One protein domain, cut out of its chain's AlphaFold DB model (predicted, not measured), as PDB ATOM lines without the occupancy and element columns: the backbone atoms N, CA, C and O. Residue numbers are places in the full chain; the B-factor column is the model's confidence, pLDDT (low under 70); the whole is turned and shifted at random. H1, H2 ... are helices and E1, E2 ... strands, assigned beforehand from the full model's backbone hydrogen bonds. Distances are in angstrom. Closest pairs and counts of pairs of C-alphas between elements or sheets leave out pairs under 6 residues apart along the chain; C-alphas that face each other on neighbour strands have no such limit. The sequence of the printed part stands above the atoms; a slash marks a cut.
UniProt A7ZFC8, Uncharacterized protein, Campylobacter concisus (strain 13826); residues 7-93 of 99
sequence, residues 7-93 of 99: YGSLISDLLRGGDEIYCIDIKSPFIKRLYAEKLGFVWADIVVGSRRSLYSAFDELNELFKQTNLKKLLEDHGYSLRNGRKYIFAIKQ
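AT A GLANCE: This is residues 7 to 93 of the 99 residues of an uncharacterized protein of Campylobacter concisus (strain 13826) (UniProt A7ZFC8). A small three-stranded sheet with the short helix H4 packed at its E2 edge makes one end of an elongated domain, and the long helix H3 runs from near that end toward the other. H1 reaches from H3 to graze the sheet, H2 packs on H3 at about a right angle, and the looped stretch 39 to 50 makes the far end. The printed part has 87 residues, with four named helices and three named strands in the order H1 E1 H2 H3 H4 E2 E3; the sheet, order E1 E3 E2, is antiparallel, and the class is mixed, helices and strands. By its radius of gyration of the C-alphas, 13.3 A, it is compact, with spans of 40 by 25 by 23 A.

HOW THE PARTS SIT: Start at H1, residues 7 to 15, the hub, touching three helices. It touches H3, residues 51 to 67, which meets it with residues 61 to 65 alone, about perpendicular at 82 degrees; the closest C-alphas, Tyr 7 and Leu 64, are 5.9 A apart. It only just touches H2, residues 29 to 38, with 3 pairs of C-alphas within 8 A, the closest Leu 10 and Tyr 35 at 7.0 A. It only just touches H4, residues 70 to 76, also with 3 pairs; C-alphas Gly 8 and Leu 73 are closest at 7.4 A. H2 touches H3 at 74 degrees, about perpendicular, closest at C-alphas Lys 32 and Phe 58, 7.1 A. In the sheet, look between E1, residues 21 to 23, and E3, residues 88 to 92: N 22 and O 90 are 2.9 A apart, within hydrogen-bond range. E3 forms a hairpin with E2, residues 79 to 83, where N 82 and O 89 are 2.8 A apart, within hydrogen-bond range. H1 only grazes the sheet, with residues 11 to 15. H4 is on the sheet at a height of 4.7 A, over none of its strands. H3 is not on the sheet. In H1, H2, H3 and H4 every O i to N i+4 pair is within hydrogen-bond range.

IN THESE COORDINATES: Find C-alpha 7 at (-23.842, -19.467, -24.102), where H1 begins its 12.5 A. E1 follows, 7.0 A long, then H2, 14.2 A. From C-alpha 51 at (-41.052, -9.085, -22.001), H3 runs 24.8 A. H4 is 10.0 A and E2 13.1 A; E3, 13.5 A, ends at C-alpha 92 at (-18.228, -30.296, -38.852).

THE WHOLE: The two C-alphas farthest apart, Ser 50 and Gln 93, are 40.4 A apart. The link from H2 to H3, 12 residues, is long, and in it residues 42 to 43 pair antiparallel with 46 to 47; the other links are tight. The printed part has no cut, and no printed residue is under 70 in pLDDT.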
ATOM      1  N   TYR A   7     -23.926 -19.439 -22.642       96.19
ATOM      2  CA  TYR A   7     -23.842 -19.467 -24.102       96.19
ATOM      3  C   TYR A   7     -22.975 -20.626 -24.613       96.19
ATOM      4  O   TYR A   7     -23.414 -21.411 -25.448       96.19
ATOM      5  N   GLY A   8     -21.768 -20.794 -24.073       96.19
ATOM      6  CA  GLY A   8     -20.885 -21.904 -24.430       96.19
ATOM      7  C   GLY A   8     -21.509 -23.268 -24.130       96.19
ATOM      8  O   GLY A   8     -21.378 -24.188 -24.932       96.19
ATOM      9  N   SER A   9     -22.239 -23.391 -23.017       95.62
ATOM     10  CA  SER A   9     -23.012 -24.597 -22.703       95.62
ATOM     11  C   SER A   9     -24.121 -24.830 -23.726       95.62
ATOM     12  O   SER A   9     -24.263 -25.956 -24.179       95.62
ATOM     13  N   LEU A  10     -24.865 -23.793 -24.123       95.81
ATOM     14  CA  LEU A  10     -25.896 -23.902 -25.157       95.81
ATOM     15  C   LEU A  10     -25.325 -24.412 -26.488       95.81
ATOM     16  O   LEU A  10     -25.883 -25.328 -27.083       95.81
ATOM     17  N   ILE A  11     -24.205 -23.844 -26.941       96.31
ATOM     18  CA  ILE A  11     -23.554 -24.282 -28.180       96.31
ATOM     19  C   ILE A  11     -23.019 -25.713 -28.040       96.31
ATOM     20  O   ILE A  11     -23.186 -26.508 -28.958       96.31
ATOM     21  N   SER A  12     -22.429 -26.078 -26.898       95.38
ATOM     22  CA  SER A  12     -21.983 -27.458 -26.653       95.38
ATOM     23  C   SER A  12     -23.144 -28.454 -26.708       95.38
ATOM     24  O   SER A  12     -23.004 -29.504 -27.329       95.38
ATOM     25  N   ASP A  13     -24.299 -28.113 -26.126       94.69
ATOM     26  CA  ASP A  13     -25.503 -28.946 -26.186       94.69
ATOM     27  C   ASP A  13     -25.990 -29.115 -27.634       94.69
ATOM     28  O   ASP A  13     -26.292 -30.230 -28.049       94.69
ATOM     29  N   LEU A  14     -25.993 -28.033 -28.425       94.44
ATOM     30  CA  LEU A  14     -26.373 -28.061 -29.841       94.44
ATOM     31  C   LEU A  14     -25.463 -28.987 -30.665       94.44
ATOM     32  O   LEU A  14     -25.947 -29.825 -31.419       94.44
ATOM     33  N   LEU A  15     -24.145 -28.879 -30.493       94.38
ATOM     34  CA  LEU A  15     -23.164 -29.646 -31.273       94.38
ATOM     35  C   LEU A  15     -23.192 -31.153 -30.982       94.38
ATOM     36  O   LEU A  15     -22.735 -31.936 -31.818       94.38
ATOM     37  N   ARG A  16     -23.738 -31.575 -29.831       91.38
ATOM     38  CA  ARG A  16     -23.958 -32.997 -29.511       91.38
ATOM     39  C   ARG A  16     -24.981 -33.663 -30.430       91.38
ATOM     40  O   ARG A  16     -24.940 -34.883 -30.546       91.38
ATOM     41  N   GLY A  17     -25.849 -32.889 -31.091       86.88
ATOM     42  CA  GLY A  17     -26.764 -33.400 -32.118       86.88
ATOM     43  C   GLY A  17     -26.029 -34.001 -33.321       86.88
ATOM     44  O   GLY A  17     -26.523 -34.934 -33.941       86.88
ATOM     45  N   GLY A  18     -24.800 -33.544 -33.584       86.94
ATOM     46  CA  GLY A  18     -23.901 -34.163 -34.551       86.94
ATOM     47  C   GLY A  18     -24.139 -33.787 -36.014       86.94
ATOM     48  O   GLY A  18     -23.463 -34.377 -36.866       86.94
ATOM     49  N   ASP A  19     -25.027 -32.830 -36.304       90.69
ATOM     50  CA  ASP A  19     -25.289 -32.355 -37.668       90.69
ATOM     51  C   ASP A  19     -24.043 -31.716 -38.292       90.69
ATOM     52  O   ASP A  19     -23.121 -31.257 -37.616       90.69
ATOM     53  N   GLU A  20     -24.010 -31.664 -39.619       92.69
ATOM     54  CA  GLU A  20     -22.848 -31.163 -40.351       92.69
ATOM     55  C   GLU A  20     -22.637 -29.653 -40.181       92.69
ATOM     56  O   GLU A  20     -21.498 -29.183 -40.194       92.69
ATOM     57  N   ILE A  21     -23.716 -28.876 -40.040       93.69
ATOM     58  CA  ILE A  21     -23.668 -27.411 -40.014       93.69
ATOM     59  C   ILE A  21     -24.682 -26.857 -39.012       93.69
ATOM     60  O   ILE A  21     -25.868 -27.170 -39.081       93.69
ATOM     61  N   TYR A  22     -24.237 -25.931 -38.163       95.06
ATOM     62  CA  TYR A  22     -25.098 -25.181 -37.247       95.06
ATOM     63  C   TYR A  22     -24.892 -23.673 -37.388       95.06
ATOM     64  O   TYR A  22     -23.761 -23.187 -37.423       95.06
ATOM     65  N   CYS A  23     -25.984 -22.904 -37.408       95.38
ATOM     66  CA  CYS A  23     -25.925 -21.451 -37.238       95.38
ATOM     67  C   CYS A  23     -25.787 -21.128 -35.750       95.38
ATOM     68  O   CYS A  23     -26.680 -21.447 -34.972       95.38
ATOM     69  N   ILE A  24     -24.691 -20.476 -35.369       96.19
ATOM     70  CA  ILE A  24     -24.313 -20.202 -33.973       96.19
ATOM     71  C   ILE A  24     -24.166 -18.698 -33.718       96.19
ATOM     72  O   ILE A  24     -23.363 -18.261 -32.904       96.19
ATOM     73  N   ASP A  25     -24.863 -17.873 -34.487       95.31
ATOM     74  CA  ASP A  25     -24.791 -16.420 -34.366       95.31
ATOM     75  C   ASP A  25     -25.848 -15.908 -33.381       95.31
ATOM     76  O   ASP A  25     -27.021 -16.254 -33.505       95.31
ATOM     77  N   ILE A  26     -25.483 -15.018 -32.455       94.00
ATOM     78  CA  ILE A  26     -26.450 -14.371 -31.548       94.00
ATOM     79  C   ILE A  26     -27.512 -13.535 -32.270       94.00
ATOM     80  O   ILE A  26     -28.593 -13.305 -31.733       94.00
ATOM     81  N   LYS A  27     -27.244 -13.071 -33.494       92.94
ATOM     82  CA  LYS A  27     -28.222 -12.381 -34.346       92.94
ATOM     83  C   LYS A  27     -29.229 -13.353 -34.958       92.94
ATOM     84  O   LYS A  27     -30.245 -12.908 -35.489       92.94
ATOM     85  N   SER A  28     -28.955 -14.656 -34.914       94.62
ATOM     86  CA  SER A  28     -29.871 -15.686 -35.383       94.62
ATOM     87  C   SER A  28     -31.073 -15.790 -34.439       94.62
ATOM     88  O   SER A  28     -30.888 -16.041 -33.243       94.62
ATOM     89  N   PRO A  29     -32.316 -15.655 -34.944       93.31
ATOM     90  CA  PRO A  29     -33.515 -15.892 -34.140       93.31
ATOM     91  C   PRO A  29     -33.539 -17.292 -33.520       93.31
ATOM     92  O   PRO A  29     -34.024 -17.452 -32.407       93.31
ATOM     93  N   PHE A  30     -32.963 -18.283 -34.209       93.31
ATOM     94  CA  PHE A  30     -32.834 -19.653 -33.718       93.31
ATOM     95  C   PHE A  30     -32.033 -19.725 -32.411       93.31
ATOM     96  O   PHE A  30     -32.512 -20.276 -31.430       93.31
ATOM     97  N   ILE A  31     -30.857 -19.092 -32.355       95.56
ATOM     98  CA  ILE A  31     -29.998 -19.114 -31.159       95.56
ATOM     99  C   ILE A  31     -30.641 -18.360 -29.997       95.56
ATOM    100  O   ILE A  31     -30.624 -18.840 -28.863       95.56
ATOM    101  N   LYS A  32     -31.270 -17.210 -30.273       94.56
ATOM    102  CA  LYS A  32     -32.032 -16.475 -29.255       94.56
ATOM    103  C   LYS A  32     -33.185 -17.307 -28.700       94.56
ATOM    104  O   LYS A  32     -33.395 -17.320 -27.492       94.56
ATOM    105  N   ARG A  33     -33.909 -18.012 -29.573       93.12
ATOM    106  CA  ARG A  33     -35.011 -18.892 -29.186       93.12
ATOM    107  C   ARG A  33     -34.523 -20.047 -28.315       93.12
ATOM    108  O   ARG A  33     -35.065 -20.220 -27.231       93.12
ATOM    109  N   LEU A  34     -33.470 -20.757 -28.724       93.62
ATOM    110  CA  LEU A  34     -32.886 -21.842 -27.928       93.62
ATOM    111  C   LEU A  34     -32.445 -21.369 -26.535       93.62
ATOM    112  O   LEU A  34     -32.665 -22.049 -25.534       93.62
ATOM    113  N   TYR A  35     -31.838 -20.182 -26.452       95.38
ATOM    114  CA  TYR A  35     -31.460 -19.597 -25.168       95.38
ATOM    115  C   TYR A  35     -32.686 -19.268 -24.301       95.38
ATOM    116  O   TYR A  35     -32.701 -19.576 -23.112       95.38
ATOM    117  N   ALA A  36     -33.733 -18.690 -24.896       93.62
ATOM    118  CA  ALA A  36     -34.980 -18.375 -24.203       93.62
ATOM    119  C   ALA A  36     -35.717 -19.635 -23.709       93.62
ATOM    120  O   ALA A  36     -36.202 -19.642 -22.580       93.62
ATOM    121  N   GLU A  37     -35.758 -20.705 -24.509       92.44
ATOM    122  CA  GLU A  37     -36.294 -22.018 -24.118       92.44
ATOM    123  C   GLU A  37     -35.528 -22.587 -22.917       92.44
ATOM    124  O   GLU A  37     -36.140 -22.978 -21.924       92.44
ATOM    125  N   LYS A  38     -34.188 -22.542 -22.946       91.50
ATOM    126  CA  LYS A  38     -33.335 -23.025 -21.844       91.50
ATOM    127  C   LYS A  38     -33.549 -22.262 -20.532       91.50
ATOM    128  O   LYS A  38     -33.376 -22.837 -19.460       91.50
ATOM    129  N   LEU A  39     -33.926 -20.987 -20.607       91.75
ATOM    130  CA  LEU A  39     -34.267 -20.157 -19.447       91.75
ATOM    131  C   LEU A  39     -35.749 -20.244 -19.037       91.75
ATOM    132  O   LEU A  39     -36.138 -19.617 -18.055       91.75
ATOM    133  N   GLY A  40     -36.577 -20.995 -19.767       91.12
ATOM    134  CA  GLY A  40     -38.002 -21.152 -19.473       91.12
ATOM    135  C   GLY A  40     -38.881 -19.974 -19.908       91.12
ATOM    136  O   GLY A  40     -40.014 -19.867 -19.451       91.12
ATOM    137  N   PHE A  41     -38.395 -19.095 -20.790       91.38
ATOM    138  CA  PHE A  41     -39.197 -18.010 -21.376       91.38
ATOM    139  C   PHE A  41     -40.041 -18.454 -22.573       91.38
ATOM    140  O   PHE A  41     -40.873 -17.684 -23.051       91.38
ATOM    141  N   VAL A  42     -39.828 -19.665 -23.084       87.81
ATOM    142  CA  VAL A  42     -40.620 -20.248 -24.170       87.81
ATOM    143  C   VAL A  42     -41.119 -21.613 -23.722       87.81
ATOM    144  O   VAL A  42     -40.327 -22.463 -23.318       87.81
ATOM    145  N   TRP A  43     -42.429 -21.818 -23.811       82.62
ATOM    146  CA  TRP A  43     -43.079 -23.094 -23.533       82.62
ATOM    147  C   TRP A  43     -44.153 -23.355 -24.585       82.62
ATOM    148  O   TRP A  43     -44.980 -22.480 -24.833       82.62
ATOM    149  N   ALA A  44     -44.119 -24.530 -25.223       82.94
ATOM    150  CA  ALA A  44     -45.046 -24.905 -26.298       82.94
ATOM    151  C   ALA A  44     -45.209 -23.807 -27.377       82.94
ATOM    152  O   ALA A  44     -46.323 -23.417 -27.711       82.94
ATOM    153  N   ASP A  45     -44.086 -23.263 -27.868       78.88
ATOM    154  CA  ASP A  45     -44.020 -22.165 -28.855       78.88
ATOM    155  C   ASP A  45     -44.581 -20.802 -28.398       78.88
ATOM    156  O   ASP A  45     -44.616 -19.847 -29.175       78.88
ATOM    157  N   ILE A  46     -44.957 -20.662 -27.126       82.25
ATOM    158  CA  ILE A  46     -45.493 -19.423 -26.561       82.25
ATOM    159  C   ILE A  46     -44.425 -18.754 -25.694       82.25
ATOM    160  O   ILE A  46     -43.794 -19.394 -24.852       82.25
ATOM    161  N   VAL A  47     -44.242 -17.441 -25.874       83.81
ATOM    162  CA  VAL A  47     -43.423 -16.633 -24.962       83.81
ATOM    163  C   VAL A  47     -44.172 -16.469 -23.644       83.81
ATOM    164  O   VAL A  47     -45.251 -15.877 -23.607       83.81
ATOM    165  N   VAL A  48     -43.579 -16.966 -22.566       86.81
ATOM    166  CA  VAL A  48     -44.129 -16.906 -21.212       86.81
ATOM    167  C   VAL A  48     -43.323 -15.936 -20.345       86.81
ATOM    168  O   VAL A  48     -42.109 -15.795 -20.483       86.81
ATOM    169  N   GLY A  49     -44.012 -15.240 -19.440       84.50
ATOM    170  CA  GLY A  49     -43.398 -14.285 -18.516       84.50
ATOM    171  C   GLY A  49     -43.257 -12.857 -19.059       84.50
ATOM    172  O   GLY A  49     -43.951 -12.423 -19.978       84.50
ATOM    173  N   SER A  50     -42.383 -12.077 -18.418       89.88
ATOM    174  CA  SER A  50     -42.225 -10.646 -18.697       89.88
ATOM    175  C   SER A  50     -41.340 -10.388 -19.913       89.88
ATOM    176  O   SER A  50     -40.175 -10.791 -19.943       89.88
ATOM    177  N   ARG A  51     -41.845  -9.589 -20.865       88.75
ATOM    178  CA  ARG A  51     -41.052  -9.085 -22.001       88.75
ATOM    179  C   ARG A  51     -39.775  -8.383 -21.542       88.75
ATOM    180  O   ARG A  51     -38.730  -8.572 -22.150       88.75
ATOM    181  N   ARG A  52     -39.835  -7.608 -20.452       92.62
ATOM    182  CA  ARG A  52     -38.664  -6.902 -19.909       92.62
ATOM    183  C   ARG A  52     -37.570  -7.883 -19.479       92.62
ATOM    184  O   ARG A  52     -36.405  -7.657 -19.789       92.62
ATOM    185  N   SER A  53     -37.948  -8.966 -18.804       92.00
ATOM    186  CA  SER A  53     -37.010 -10.005 -18.368       92.00
ATOM    187  C   SER A  53     -36.399 -10.746 -19.556       92.00
ATOM    188  O   SER A  53     -35.194 -10.980 -19.565       92.00
ATOM    189  N   LEU A  54     -37.198 -11.033 -20.589       92.38
ATOM    190  CA  LEU A  54     -36.709 -11.646 -21.825       92.38
ATOM    191  C   LEU A  54     -35.662 -10.771 -22.531       92.38
ATOM    192  O   LEU A  54     -34.606 -11.264 -22.915       92.38
ATOM    193  N   TYR A  55     -35.927  -9.469 -22.680       92.38
ATOM    194  CA  TYR A  55     -34.956  -8.557 -23.292       92.38
ATOM    195  C   TYR A  55     -33.669  -8.454 -22.469       92.38
ATOM    196  O   TYR A  55     -32.587  -8.545 -23.041       92.38
ATOM    197  N   SER A  56     -33.775  -8.386 -21.138       94.69
ATOM    198  CA  SER A  56     -32.602  -8.406 -20.255       94.69
ATOM    199  C   SER A  56     -31.765  -9.680 -20.423       94.69
ATOM    200  O   SER A  56     -30.538  -9.609 -20.414       94.69
ATOM    201  N   ALA A  57     -32.402 -10.840 -20.609       94.25
ATOM    202  CA  ALA A  57     -31.696 -12.093 -20.872       94.25
ATOM    203  C   ALA A  57     -30.991 -12.086 -22.240       94.25
ATOM    204  O   ALA A  57     -29.912 -12.654 -22.387       94.25
ATOM    205  N   PHE A  58     -31.560 -11.425 -23.252       95.31
ATOM    206  CA  PHE A  58     -30.886 -11.255 -24.541       95.31
ATOM    207  C   PHE A  58     -29.703 -10.288 -24.480       95.31
ATOM    208  O   PHE A  58     -28.725 -10.498 -25.198       95.31
ATOM    209  N   ASP A  59     -29.752  -9.273 -23.622       95.56
ATOM    210  CA  ASP A  59     -28.596  -8.413 -23.375       95.56
ATOM    211  C   ASP A  59     -27.466  -9.199 -22.695       95.56
ATOM    212  O   ASP A  59     -26.319  -9.139 -23.137       95.56
ATOM    213  N   GLU A  60     -27.796 -10.036 -21.705       95.75
ATOM    214  CA  GLU A  60     -26.837 -10.954 -21.080       95.75
ATOM    215  C   GLU A  60     -26.240 -11.941 -22.096       95.75
ATOM    216  O   GLU A  60     -25.024 -12.130 -22.142       95.75
ATOM    217  N   LEU A  61     -27.071 -12.527 -22.967       96.44
ATOM    218  CA  LEU A  61     -26.622 -13.423 -24.035       96.44
ATOM    219  C   LEU A  61     -25.550 -12.772 -24.921       96.44
ATOM    220  O   LEU A  61     -24.576 -13.430 -25.296       96.44
ATOM    221  N   ASN A  62     -25.701 -11.482 -25.237       96.06
ATOM    222  CA  ASN A  62     -24.723 -10.745 -26.036       96.06
ATOM    223  C   ASN A  62     -23.376 -10.611 -25.312       96.06
ATOM    224  O   ASN A  62     -22.327 -10.752 -25.944       96.06
ATOM    225  N   GLU A  63     -23.382 -10.367 -24.001       96.88
ATOM    226  CA  GLU A  63     -22.155 -10.290 -23.200       96.88
ATOM    227  C   GLU A  63     -21.476 -11.656 -23.069       96.88
ATOM    228  O   GLU A  63     -20.265 -11.780 -23.277       96.88
ATOM    229  N   LEU A  64     -22.255 -12.712 -22.833       96.25
ATOM    230  CA  LEU A  64     -21.750 -14.083 -22.793       96.25
ATOM    231  C   LEU A  64     -21.123 -14.503 -24.124       96.25
ATOM    232  O   LEU A  64     -20.068 -15.141 -24.134       96.25
ATOM    233  N   PHE A  65     -21.729 -14.123 -25.247       96.00
ATOM    234  CA  PHE A  65     -21.172 -14.369 -26.574       96.00
ATOM    235  C   PHE A  65     -19.789 -13.733 -26.740       96.00
ATOM    236  O   PHE A  65     -18.853 -14.433 -27.122       96.00
ATOM    237  N   LYS A  66     -19.625 -12.453 -26.379       94.88
ATOM    238  CA  LYS A  66     -18.332 -11.745 -26.463       94.88
ATOM    239  C   LYS A  66     -17.241 -12.405 -25.613       94.88
ATOM    240  O   LYS A  66     -16.077 -12.409 -25.998       94.88
ATOM    241  N   GLN A  67     -17.613 -12.960 -24.461       95.31
ATOM    242  CA  GLN A  67     -16.692 -13.629 -23.535       95.31
ATOM    243  C   GLN A  67     -16.360 -15.073 -23.943       95.31
ATOM    244  O   GLN A  67     -15.425 -15.675 -23.411       95.31
ATOM    245  N   THR A  68     -17.127 -15.661 -24.862       95.00
ATOM    246  CA  THR A  68     -16.963 -17.060 -25.255       95.00
ATOM    247  C   THR A  68     -15.856 -17.194 -26.290       95.00
ATOM    248  O   THR A  68     -15.932 -16.637 -27.382       95.00
ATOM    249  N   ASN A  69     -14.845 -18.016 -25.992       95.38
ATOM    250  CA  ASN A  69     -13.856 -18.413 -26.993       95.38
ATOM    251  C   ASN A  69     -14.461 -19.455 -27.944       95.38
ATOM    252  O   ASN A  69     -14.237 -20.659 -27.807       95.38
ATOM    253  N   LEU A  70     -15.264 -18.964 -28.887       94.50
ATOM    254  CA  LEU A  70     -16.066 -19.787 -29.782       94.50
ATOM    255  C   LEU A  70     -15.195 -20.698 -30.645       94.50
ATOM    256  O   LEU A  70     -15.498 -21.875 -30.776       94.50
ATOM    257  N   LYS A  71     -14.076 -20.184 -31.167       94.81
ATOM    258  CA  LYS A  71     -13.150 -20.965 -31.993       94.81
ATOM    259  C   LYS A  71     -12.664 -22.216 -31.257       94.81
ATOM    260  O   LYS A  71     -12.844 -23.314 -31.769       94.81
ATOM    261  N   LYS A  72     -12.133 -22.046 -30.041       95.12
ATOM    262  CA  LYS A  72     -11.652 -23.169 -29.230       95.12
ATOM    263  C   LYS A  72     -12.779 -24.147 -28.889       95.12
ATOM    264  O   LYS A  72     -12.595 -25.350 -29.003       95.12
ATOM    265  N   LEU A  73     -13.948 -23.628 -28.505       95.56
ATOM    266  CA  LEU A  73     -15.108 -24.464 -28.191       95.56
ATOM    267  C   LEU A  73     -15.505 -25.358 -29.374       95.56
ATOM    268  O   LEU A  73     -15.792 -26.534 -29.169       95.56
ATOM    269  N   LEU A  74     -15.531 -24.812 -30.592       95.25
ATOM    270  CA  LEU A  74     -15.861 -25.579 -31.792       95.25
ATOM    271  C   LEU A  74     -14.788 -26.622 -32.114       95.25
ATOM    272  O   LEU A  74     -15.136 -27.764 -32.403       95.25
ATOM    273  N   GLU A  75     -13.511 -26.253 -32.020       94.19
ATOM    274  CA  GLU A  75     -12.384 -27.165 -32.255       94.19
ATOM    275  C   GLU A  75     -12.428 -28.367 -31.300       94.19
ATOM    276  O   GLU A  75     -12.290 -29.503 -31.750       94.19
ATOM    277  N   ASP A  76     -12.739 -28.136 -30.018       93.62
ATOM    278  CA  ASP A  76     -12.907 -29.193 -29.009       93.62
ATOM    279  C   ASP A  76     -14.051 -30.178 -29.359       93.62
ATOM    280  O   ASP A  76     -14.051 -31.315 -28.890       93.62
ATOM    281  N   HIS A  77     -15.014 -29.768 -30.197       94.00
ATOM    282  CA  HIS A  77     -16.121 -30.609 -30.681       94.00
ATOM    283  C   HIS A  77     -15.904 -31.139 -32.113       94.00
ATOM    284  O   HIS A  77     -16.793 -31.789 -32.660       94.00
ATOM    285  N   GLY A  78     -14.758 -30.866 -32.749       94.69
ATOM    286  CA  GLY A  78     -14.496 -31.269 -34.136       94.69
ATOM    287  C   GLY A  78     -15.209 -30.408 -35.187       94.69
ATOM    288  O   GLY A  78     -15.483 -30.874 -36.291       94.69
ATOM    289  N   TYR A  79     -15.514 -29.151 -34.862       95.94
ATOM    290  CA  TYR A  79     -16.115 -28.176 -35.771       95.94
ATOM    291  C   TYR A  79     -15.148 -27.026 -36.065       95.94
ATOM    292  O   TYR A  79     -14.250 -26.701 -35.294       95.94
ATOM    293  N   SER A  80     -15.366 -26.365 -37.197       95.12
ATOM    294  CA  SER A  80     -14.660 -25.153 -37.600       95.12
ATOM    295  C   SER A  80     -15.599 -23.951 -37.624       95.12
ATOM    296  O   SER A  80     -16.754 -24.056 -38.041       95.12
ATOM    297  N   LEU A  81     -15.090 -22.795 -37.195       95.56
ATOM    298  CA  LEU A  81     -15.810 -21.526 -37.274       95.56
ATOM    299  C   LEU A  81     -15.760 -20.982 -38.707       95.56
ATOM    300  O   LEU A  81     -14.674 -20.773 -39.253       95.56
ATOM    301  N   ARG A  82     -16.918 -20.687 -39.301       95.25
ATOM    302  CA  ARG A  82     -17.026 -20.050 -40.618       95.25
ATOM    303  C   ARG A  82     -17.897 -18.805 -40.549       95.25
ATOM    304  O   ARG A  82     -19.048 -18.855 -40.129       95.25
ATOM    305  N   ASN A  83     -17.347 -17.683 -41.006       94.06
ATOM    306  CA  ASN A  83     -18.096 -16.442 -41.157       94.06
ATOM    307  C   ASN A  83     -18.814 -16.466 -42.507       94.06
ATOM    308  O   ASN A  83     -18.171 -16.409 -43.555       94.06
ATOM    309  N   GLY A  84     -20.139 -16.576 -42.487       90.00
ATOM    310  CA  GLY A  84     -20.963 -16.307 -43.657       90.00
ATOM    311  C   GLY A  84     -21.183 -14.804 -43.846       90.00
ATOM    312  O   GLY A  84     -20.770 -13.980 -43.032       90.00
ATOM    313  N   ARG A  85     -21.899 -14.432 -44.911       90.62
ATOM    314  CA  ARG A  85     -22.209 -13.020 -45.205       90.62
ATOM    315  C   ARG A  85     -23.094 -12.361 -44.139       90.62
ATOM    316  O   ARG A  85     -22.973 -11.165 -43.897       90.62
ATOM    317  N   LYS A  86     -24.018 -13.128 -43.549       92.19
ATOM    318  CA  LYS A  86     -25.019 -12.633 -42.585       92.19
ATOM    319  C   LYS A  86     -24.859 -13.222 -41.184       92.19
ATOM    320  O   LYS A  86     -25.191 -12.544 -40.217       92.19
ATOM    321  N   TYR A  87     -24.382 -14.462 -41.098       95.75
ATOM    322  CA  TYR A  87     -24.313 -15.232 -39.860       95.75
ATOM    323  C   TYR A  87     -23.006 -16.007 -39.752       95.75
ATOM    324  O   TYR A  87     -22.344 -16.282 -40.755       95.75
ATOM    325  N   ILE A  88     -22.688 -16.395 -38.527       95.81
ATOM    326  CA  ILE A  88     -21.593 -17.288 -38.170       95.81
ATOM    327  C   ILE A  88     -22.100 -18.733 -38.078       95.81
ATOM    328  O   ILE A  88     -23.162 -19.002 -37.510       95.81
ATOM    329  N   PHE A  89     -21.308 -19.666 -38.603       96.44
ATOM    330  CA  PHE A  89     -21.620 -21.090 -38.638       96.44
ATOM    331  C   PHE A  89     -20.519 -21.935 -37.989       96.44
ATOM    332  O   PHE A  89     -19.330 -21.633 -38.122       96.44
ATOM    333  N   ALA A  90     -20.925 -23.015 -37.325       96.50
ATOM    334  CA  ALA A  90     -20.076 -24.161 -37.031       96.50
ATOM    335  C   ALA A  90     -20.225 -25.176 -38.166       96.50
ATOM    336  O   ALA A  90     -21.349 -25.537 -38.503       96.50
ATOM    337  N   ILE A  91     -19.113 -25.641 -38.733       95.56
ATOM    338  CA  ILE A  91     -19.104 -26.683 -39.770       95.56
ATOM    339  C   ILE A  91     -18.264 -27.858 -39.291       95.56
ATOM    340  O   ILE A  91     -17.089 -27.668 -38.955       95.56
ATOM    341  N   LYS A  92     -18.864 -29.048 -39.265       94.69
ATOM    342  CA  LYS A  92     -18.228 -30.296 -38.852       94.69
ATOM    343  C   LYS A  92     -17.029 -30.571 -39.745       94.69
ATOM    344  O   LYS A  92     -17.108 -30.486 -40.970       94.69
ATOM    345  N   GLN A  93     -15.889 -30.848 -39.130       89.50
ATOM    346  CA  GLN A  93     -14.694 -31.208 -39.871       89.50
ATOM    347  C   GLN A  93     -14.819 -32.665 -40.309       89.50
ATOM    348  O   GLN A  93     -14.802 -33.573 -39.481       89.50
TER     349      GLN A  93